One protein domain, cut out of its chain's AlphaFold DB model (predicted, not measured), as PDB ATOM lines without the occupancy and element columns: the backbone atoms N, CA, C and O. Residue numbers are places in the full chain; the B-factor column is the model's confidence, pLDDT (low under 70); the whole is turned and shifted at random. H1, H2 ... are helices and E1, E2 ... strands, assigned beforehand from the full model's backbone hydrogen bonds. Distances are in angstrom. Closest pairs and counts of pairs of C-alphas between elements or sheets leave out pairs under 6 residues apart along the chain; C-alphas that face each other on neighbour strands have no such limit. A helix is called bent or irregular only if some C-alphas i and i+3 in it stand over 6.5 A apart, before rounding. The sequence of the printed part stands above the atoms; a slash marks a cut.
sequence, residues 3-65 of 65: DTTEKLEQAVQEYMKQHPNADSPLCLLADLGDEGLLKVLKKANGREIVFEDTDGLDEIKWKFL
ATOM      1  N   ASP A   3     112.818  88.413 128.188       81.25
ATOM      2  CA  ASP A   3     113.137  88.667 126.783       81.25
ATOM      3  C   ASP A   3     114.535  89.284 126.561       81.25
ATOM      4  O   ASP A   3     115.197  88.969 125.575       81.25
ATOM      5  N   THR A   4     115.029  90.124 127.478       84.31
ATOM      6  CA  THR A   4     116.343  90.777 127.323       84.31
ATOM      7  C   THR A   4     117.502  89.801 127.514       84.31
ATOM      8  O   THR A   4     118.439  89.816 126.719       84.31
ATOM      9  N   THR A   5     117.429  88.939 128.530       87.25
ATOM     10  CA  THR A   5     118.479  87.957 128.833       87.25
ATOM     11  C   THR A   5     118.578  86.908 127.725       87.25
ATOM     12  O   THR A   5     119.671  86.656 127.230       87.25
ATOM     13  N   GLU A   6     117.447  86.394 127.227       91.00
ATOM     14  CA  GLU A   6     117.437  85.454 126.091       91.00
ATOM     15  C   GLU A   6     118.030  86.083 124.816       91.00
ATOM     16  O   GLU A   6     118.824  85.456 124.113       91.00
ATOM     17  N   LYS A   7     117.700  87.350 124.524       92.62
ATOM     18  CA  LYS A   7     118.280  88.087 123.385       92.62
ATOM     19  C   LYS A   7     119.777  88.313 123.540       92.62
ATOM     20  O   LYS A   7     120.501  88.281 122.545       92.62
ATOM     21  N   LEU A   8     120.233  88.575 124.761       93.88
ATOM     22  CA  LEU A   8     121.647  88.748 125.050       93.88
ATOM     23  C   LEU A   8     122.409  87.440 124.849       93.88
ATOM     24  O   LEU A   8     123.419  87.442 124.152       93.88
ATOM     25  N   GLU A   9     121.908  86.331 125.388       93.50
ATOM     26  CA  GLU A   9     122.517  85.011 125.207       93.50
ATOM     27  C   GLU A   9     122.647  84.651 123.724       93.50
ATOM     28  O   GLU A   9     123.721  84.240 123.281       93.50
ATOM     29  N   GLN A  10     121.590  84.871 122.936       94.19
ATOM     30  CA  GLN A  10     121.622  84.653 121.487       94.19
ATOM     31  C   GLN A  10     122.676  85.533 120.804       94.19
ATOM     32  O   GLN A  10     123.501  85.020 120.048       94.19
ATOM     33  N   ALA A  11     122.708  86.833 121.111       94.12
ATOM     34  CA  ALA A  11     123.670  87.764 120.524       94.12
ATOM     35  C   ALA A  11     125.127  87.415 120.884       94.12
ATOM     36  O   ALA A  11     126.012  87.506 120.035       94.12
ATOM     37  N   VAL A  12     125.382  86.981 122.122       94.69
ATOM     38  CA  VAL A  12     126.710  86.525 122.565       94.69
ATOM     39  C   VAL A  12     127.108  85.246 121.832       94.69
ATOM     40  O   VAL A  12     128.225  85.157 121.327       94.69
ATOM     41  N   GLN A  13     126.208  84.266 121.716       94.94
ATOM     42  CA  GLN A  13     126.491  83.031 120.981       94.94
ATOM     43  C   GLN A  13     126.777  83.291 119.499       94.94
ATOM     44  O   GLN A  13     127.689  82.684 118.936       94.94
ATOM     45  N   GLU A  14     126.014  84.173 118.854       94.81
ATOM     46  CA  GLU A  14     126.252  84.570 117.465       94.81
ATOM     47  C   GLU A  14     127.597  85.278 117.300       94.81
ATOM     48  O   GLU A  14     128.353  84.935 116.390       94.81
ATOM     49  N   TYR A  15     127.931  86.198 118.208       95.12
ATOM     50  CA  TYR A  15     129.223  86.878 118.218       95.12
ATOM     51  C   TYR A  15     130.387  85.887 118.349       95.12
ATOM     52  O   TYR A  15     131.285  85.894 117.512       95.12
ATOM     53  N   MET A  16     130.342  84.976 119.327       95.12
ATOM     54  CA  MET A  16     131.410  83.988 119.543       95.12
ATOM     55  C   MET A  16     131.552  83.003 118.375       95.12
ATOM     56  O   MET A  16     132.643  82.500 118.121       95.12
ATOM     57  N   LYS A  17     130.470  82.722 117.635       95.25
ATOM     58  CA  LYS A  17     130.543  81.920 116.401       95.25
ATOM     59  C   LYS A  17     131.262  82.657 115.271       95.25
ATOM     60  O   LYS A  17     131.945  82.012 114.482       95.25
ATOM     61  N   GLN A  18     131.074  83.973 115.166       94.00
ATOM     62  CA  GLN A  18     131.723  84.803 114.147       94.00
ATOM     63  C   GLN A  18     133.186  85.096 114.502       94.00
ATOM     64  O   GLN A  18     134.033  85.109 113.613       94.00
ATOM     65  N   HIS A  19     133.476  85.247 115.797       94.38
ATOM     66  CA  HIS A  19     134.788  85.611 116.332       94.38
ATOM     67  C   HIS A  19     135.271  84.582 117.367       94.38
ATOM     68  O   HIS A  19     135.358  84.894 118.553       94.38
ATOM     69  N   PRO A  20     135.598  83.341 116.956       93.00
ATOM     70  CA  PRO A  20     135.929  82.255 117.885       93.00
ATOM     71  C   PRO A  20     137.229  82.471 118.673       93.00
ATOM     72  O   PRO A  20     137.449  81.787 119.668       93.00
ATOM     73  N   ASN A  21     138.083  83.396 118.224       91.88
ATOM     74  CA  ASN A  21     139.344  83.739 118.881       91.88
ATOM     75  C   ASN A  21     139.278  85.066 119.651       91.88
ATOM     76  O   ASN A  21     140.274  85.438 120.265       91.88
ATOM     77  N   ALA A  22     138.154  85.785 119.581       90.56
ATOM     78  CA  ALA A  22     137.995  87.035 120.304       90.56
ATOM     79  C   ALA A  22     137.683  86.771 121.777       90.56
ATOM     80  O   ALA A  22     137.126  85.732 122.148       90.56
ATOM     81  N   ASP A  23     137.994  87.757 122.606       89.38
ATOM     82  CA  ASP A  23     137.612  87.741 124.007       89.38
ATOM     83  C   ASP A  23     136.088  87.735 124.169       89.38
ATOM     84  O   ASP A  23     135.326  88.287 123.363       89.38
ATOM     85  N   SER A  24     135.629  87.096 125.247       90.94
ATOM     86  CA  SER A  24     134.202  87.000 125.517       90.94
ATOM     87  C   SER A  24     133.629  88.378 125.862       90.94
ATOM     88  O   SER A  24     134.057  88.981 126.845       90.94
ATOM     89  N   PRO A  25     132.580  88.847 125.159       90.56
ATOM     90  CA  PRO A  25     131.977  90.151 125.425       90.56
ATOM     91  C   PRO A  25     131.268  90.209 126.788       90.56
ATOM     92  O   PRO A  25     130.909  91.289 127.254       90.56
ATOM     93  N   LEU A  26     131.100  89.064 127.461       91.94
ATOM     94  CA  LEU A  26     130.571  88.978 128.821       91.94
ATOM     95  C   LEU A  26     131.461  89.673 129.862       91.94
ATOM     96  O   LEU A  26     130.965  89.983 130.943       91.94
ATOM     97  N   CYS A  27     132.729  89.968 129.556       88.12
ATOM     98  CA  CYS A  27     133.583  90.753 130.450       88.12
ATOM     99  C   CYS A  27     133.020  92.159 130.727       88.12
ATOM    100  O   CYS A  27     133.220  92.682 131.815       88.12
ATOM    101  N   LEU A  28     132.241  92.730 129.798       87.38
ATOM    102  CA  LEU A  28     131.585  94.034 129.955       87.38
ATOM    103  C   LEU A  28     130.267  93.970 130.738       87.38
ATOM    104  O   LEU A  28     129.637  95.002 130.968       87.38
ATOM    105  N   LEU A  29     129.789  92.774 131.098       90.38
ATOM    106  CA  LEU A  29     128.472  92.618 131.713       90.38
ATOM    107  C   LEU A  29     128.396  93.321 133.073       90.38
ATOM    108  O   LEU A  29     127.366  93.911 133.391       90.38
ATOM    109  N   ALA A  30     129.482  93.282 133.848       87.38
ATOM    110  CA  ALA A  30     129.555  93.936 135.151       87.38
ATOM    111  C   ALA A  30     129.435  95.466 135.041       87.38
ATOM    112  O   ALA A  30     128.757  96.080 135.863       87.38
ATOM    113  N   ASP A  31     130.026  96.061 134.002       87.25
ATOM    114  CA  ASP A  31     130.058  97.516 133.818       87.25
ATOM    115  C   ASP A  31     128.829  98.057 133.080       87.25
ATOM    116  O   ASP A  31     128.367  99.167 133.345       87.25
ATOM    117  N   LEU A  32     128.288  97.288 132.130       89.81
ATOM    118  CA  LEU A  32     127.230  97.748 131.224       89.81
ATOM    119  C   LEU A  32     125.844  97.182 131.548       89.81
ATOM    120  O   LEU A  32     124.836  97.746 131.107       89.81
ATOM    121  N   GLY A  33     125.782  96.056 132.262       92.56
ATOM    122  CA  GLY A  33     124.573  95.252 132.421       92.56
ATOM    123  C   GLY A  33     124.043  94.676 131.101       92.56
ATOM    124  O   GLY A  33     124.572  94.934 130.013       92.56
ATOM    125  N   ASP A  34     122.955  93.907 131.186       94.12
ATOM    126  CA  ASP A  34     122.395  93.173 130.045       94.12
ATOM    127  C   ASP A  34     122.059  94.085 128.853       94.12
ATOM    128  O   ASP A  34     122.425  93.815 127.706       94.12
ATOM    129  N   GLU A  35     121.364  95.199 129.110       93.19
ATOM    130  CA  GLU A  35     120.938  96.122 128.056       93.19
ATOM    131  C   GLU A  35     122.108  96.871 127.417       93.19
ATOM    132  O   GLU A  35     122.095  97.126 126.208       93.19
ATOM    133  N   GLY A  36     123.100  97.264 128.219       93.00
ATOM    134  CA  GLY A  36     124.279  97.965 127.733       93.00
ATOM    135  C   GLY A  36     125.125  97.052 126.854       93.00
ATOM    136  O   GLY A  36     125.462  97.426 125.727       93.00
ATOM    137  N   LEU A  37     125.357  95.817 127.303       94.06
ATOM    138  CA  LEU A  37     126.074  94.816 126.522       94.06
ATOM    139  C   LEU A  37     125.342  94.478 125.216       94.06
ATOM    140  O   LEU A  37     125.947  94.475 124.141       94.06
ATOM    141  N   LEU A  38     124.020  94.295 125.262       94.81
ATOM    142  CA  LEU A  38     123.222  94.043 124.062       94.81
ATOM    143  C   LEU A  38     123.303  95.207 123.056       94.81
ATOM    144  O   LEU A  38     123.345  94.978 121.844       94.81
ATOM    145  N   LYS A  39     123.344  96.462 123.524       94.25
ATOM    146  CA  LYS A  39     123.556  97.635 122.653       94.25
ATOM    147  C   LYS A  39     124.946  97.625 122.020       94.25
ATOM    148  O   LYS A  39     125.054  97.953 120.838       94.25
ATOM    149  N   VAL A  40     125.985  97.239 122.762       92.88
ATOM    150  CA  VAL A  40     127.351  97.111 122.230       92.88
ATOM    151  C   VAL A  40     127.411  96.040 121.145       92.88
ATOM    152  O   VAL A  40     127.874  96.344 120.047       92.88
ATOM    153  N   LEU A  41     126.862  94.848 121.387       94.00
ATOM    154  CA  LEU A  41     126.817  93.756 120.404       94.00
ATOM    155  C   LEU A  41     126.058  94.159 119.131       94.00
ATOM    156  O   LEU A  41     126.532  93.940 118.015       94.00
ATOM    157  N   LYS A  42     124.919  94.848 119.275       93.69
ATOM    158  CA  LYS A  42     124.179  95.403 118.128       93.69
ATOM    159  C   LYS A  42     124.989  96.451 117.361       93.69
ATOM    160  O   LYS A  42     124.942  96.479 116.136       93.69
ATOM    161  N   LYS A  43     125.735  97.310 118.061       93.94
ATOM    162  CA  LYS A  43     126.584  98.347 117.447       93.94
ATOM    163  C   LYS A  43     127.823  97.756 116.762       93.94
ATOM    164  O   LYS A  43     128.272  98.304 115.749       93.94
ATOM    165  N   ALA A  44     128.348  96.648 117.282       92.50
ATOM    166  CA  ALA A  44     129.414  95.886 116.644       92.50
ATOM    167  C   ALA A  44     128.973  95.436 115.247       92.50
ATOM    168  O   ALA A  44     129.729  95.597 114.290       92.50
ATOM    169  N   ASN A  45     127.714  95.000 115.106       91.56
ATOM    170  CA  ASN A  45     127.120  94.601 113.827       91.56
ATOM    171  C   ASN A  45     127.979  93.539 113.110       91.56
ATOM    172  O   ASN A  45     128.313  93.680 111.936       91.56
ATOM    173  N   GLY A  46     128.401  92.520 113.864       89.00
ATOM    174  CA  GLY A  46     129.244  91.424 113.380       89.00
ATOM    175  C   GLY A  46     130.742  91.725 113.304       89.00
ATOM    176  O   GLY A  46     131.507  90.857 112.905       89.00
ATOM    177  N   ARG A  47     131.188  92.921 113.702       93.56
ATOM    178  CA  ARG A  47     132.612  93.245 113.879       93.56
ATOM    179  C   ARG A  47     133.163  92.704 115.190       93.56
ATOM    180  O   ARG A  47     132.414  92.581 116.160       93.56
ATOM    181  N   GLU A  48     134.460  92.431 115.213       92.62
ATOM    182  CA  GLU A  48     135.157  91.982 116.418       92.62
ATOM    183  C   GLU A  48     135.229  93.130 117.432       92.62
ATOM    184  O   GLU A  48     135.505  94.276 117.068       92.62
ATOM    185  N   ILE A  49     134.955  92.835 118.700       92.06
ATOM    186  CA  ILE A  49     135.135  93.757 119.820       92.06
ATOM    187  C   ILE A  49     136.526  93.501 120.385       92.06
ATOM    188  O   ILE A  49     136.786  92.428 120.924       92.06
ATOM    189  N   VAL A  50     137.400  94.498 120.277       89.69
ATOM    190  CA  VAL A  50     138.744  94.442 120.857       89.69
ATOM    191  C   VAL A  50     138.784  95.293 122.107       89.69
ATOM    192  O   VAL A  50     138.465  96.485 122.060       89.69
ATOM    193  N   PHE A  51     139.196  94.661 123.199       84.12
ATOM    194  CA  PHE A  51     139.388  95.287 124.496       84.12
ATOM    195  C   PHE A  51     140.789  95.883 124.561       84.12
ATOM    196  O   PHE A  51     141.781  95.222 124.254       84.12
ATOM    197  N   GLU A  52     140.860  97.157 124.917       82.56
ATOM    198  CA  GLU A  52     142.116  97.835 125.193       82.56
ATOM    199  C   GLU A  52     142.267  97.889 126.708       82.56
ATOM    200  O   GLU A  52     141.552  98.634 127.380       82.56
ATOM    201  N   ASP A  53     143.180  97.072 127.233       68.69
ATOM    202  CA  ASP A  53     143.609  97.193 128.620       68.69
ATOM    203  C   ASP A  53     144.356  98.520 128.758       68.69
ATOM    204  O   ASP A  53     145.417  98.730 128.158       68.69
ATOM    205  N   THR A  54     143.753  99.472 129.463       68.81
ATOM    206  CA  THR A  54     144.431 100.719 129.784       68.81
ATOM    207  C   THR A  54     145.063 100.565 131.148       68.81
ATOM    208  O   THR A  54     144.414 100.818 132.160       68.81
ATOM    209  N   ASP A  55     146.337 100.162 131.149       62.88
ATOM    210  CA  ASP A  55     147.168 100.043 132.347       62.88
ATOM    211  C   ASP A  55     146.914 101.215 133.318       62.88
ATOM    212  O   ASP A  55     147.299 102.362 133.067       62.88
ATOM    213  N   GLY A  56     146.264 100.915 134.446       62.78
ATOM    214  CA  GLY A  56     146.137 101.819 135.593       62.78
ATOM    215  C   GLY A  56     144.987 102.831 135.567       62.78
ATOM    216  O   GLY A  56     144.956 103.700 136.440       62.78
ATOM    217  N   LEU A  57     144.046 102.738 134.626       61.78
ATOM    218  CA  LEU A  57     142.785 103.482 134.682       61.78
ATOM    219  C   LEU A  57     141.642 102.476 134.813       61.78
ATOM    220  O   LEU A  57     141.570 101.543 134.020       61.78
ATOM    221  N   ASP A  58     140.738 102.681 135.776       63.34
ATOM    222  CA  ASP A  58     139.506 101.889 135.968       63.34
ATOM    223  C   ASP A  58     138.494 102.080 134.802       63.34
ATOM    224  O   ASP A  58     137.280 102.105 134.994       63.34
ATOM    225  N   GLU A  59     138.979 102.283 133.576       68.19
ATOM    226  CA  GLU A  59     138.200 102.501 132.364       68.19
ATOM    227  C   GLU A  59     138.448 101.361 131.376       68.19
ATOM    228  O   GLU A  59     139.513 101.270 130.770       68.19
ATOM    229  N   ILE A  60     137.437 100.529 131.124       71.25
ATOM    230  CA  ILE A  60     137.504  99.593 129.999       71.25
ATOM    231  C   ILE A  60     137.266 100.373 128.706       71.25
ATOM    232  O   ILE A  60     136.194 100.952 128.504       71.25
ATOM    233  N   LYS A  61     138.244 100.355 127.797       80.50
ATOM    234  CA  LYS A  61     138.087 100.877 126.433       80.50
ATOM    235  C   LYS A  61     137.917  99.728 125.454       80.50
ATOM    236  O   LYS A  61     138.530  98.674 125.587       80.50
ATOM    237  N   TRP A  62     137.069  99.930 124.449       86.62
ATOM    238  CA  TRP A  62     136.905  98.971 123.364       86.62
ATOM    239  C   TRP A  62     136.673  99.662 122.028       86.62
ATOM    240  O   TRP A  62     136.165 100.786 121.947       86.62
ATOM    241  N   LYS A  63     137.009  98.945 120.959       88.44
ATOM    242  CA  LYS A  63     136.754  99.350 119.573       88.44
ATOM    243  C   LYS A  63     136.206  98.182 118.761       88.44
ATOM    244  O   LYS A  63     136.327  97.031 119.161       88.44
ATOM    245  N   PHE A  64     135.601  98.504 117.619       91.06
ATOM    246  CA  PHE A  64     135.140  97.514 116.647       91.06
ATOM    247  C   PHE A  64     136.136  97.443 115.489       91.06
ATOM    248  O   PHE A  64     136.456  98.501 114.934       91.06
ATOM    249  N   LEU A  65     136.594  96.242 115.133       85.50
ATOM    250  CA  LEU A  65     137.450  95.999 113.965       85.50
ATOM    251  C   LEU A  65     136.640  95.595 112.733       85.50
ATOM    252  O   LEU A  65     135.761  94.712 112.852       85.50
TER     253      LEU A  65
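This is residues 3 to 65 of the 65 residues of an uncharacterized protein of Fibrobacter sp (UniProt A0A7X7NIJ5). A two-stranded antiparallel hairpin, E1 and E2, sits at one end of a small helical body in which the sharply folded helix H2 packs on H1. H2 folds back at a kink of 138 degrees near residue 32; the loop of the hairpin makes one end of the long axis and the beginning of H1 the other. The printed part has 63 residues, with two named helices and two named strands in the order H1, H2, E1, E2 along the chain; the sheet's order is E1, E2, and the class is mostly helix. The whole is compact, with a radius of gyration of the C-alphas of 11.5 A, yet elongated in outline, with spans of 36 by 22 by 16 A.

E1, residues 49 to 52, and E2, residues 61 to 64, are antiparallel neighbours and form a hairpin, with 148 degrees between their N-to-C directions. The C-alphas of Phe 51 and Trp 62 face each other at 4.6 A. N 50 and O 63 are within hydrogen-bond range at 3.0 A, and N 52 and O 61 at 2.9 A. The closest C-alphas of E2 and H2, residues 25 to 44, are those of Phe 64 and Ala 44, 6.0 A apart. For E1 and H2 they are those of Ile 49 and Pro 25, 7.4 A apart. H2 is irregular: C-alphas 31 and 34 are 9.6 A apart, and its line is a rough one. H1, residues 3 to 18, and H2 touch, with Leu 8 and Leu 38 as the closest C-alphas at 5.6 A. Their lines stand at 72 degrees, only just about perpendicular. H1 is apart from E1 and from E2. In H1 every O i to N i+4 pair is within hydrogen-bond range; in H2, 11 of 16 are.

E1 runs from C-alpha 49 at (135.135, 93.757, 119.820) to C-alpha 52, 9.7 A away. E2 covers 10.8 A and ends with C-alpha 64 at (135.140, 97.514, 116.647). H2 has 20 residues, with 10.8 A from first to last C-alpha. H1 has 16 residues and covers 22.8 A, beginning with C-alpha 3 at (113.137, 88.667, 126.783).

The two C-alphas farthest apart are those of Asp 3 and Gly 56, 36.6 A. The printed part has no cut and ends at residue 65, the chain's last. The link from H2 to E1 is tight, with 4 residues; those from H1 to H2, with 6, and from E1 to E2, with 8, are short. The mean pLDDT of the printed part is 87.9, and residues 53 to 59 are under 70.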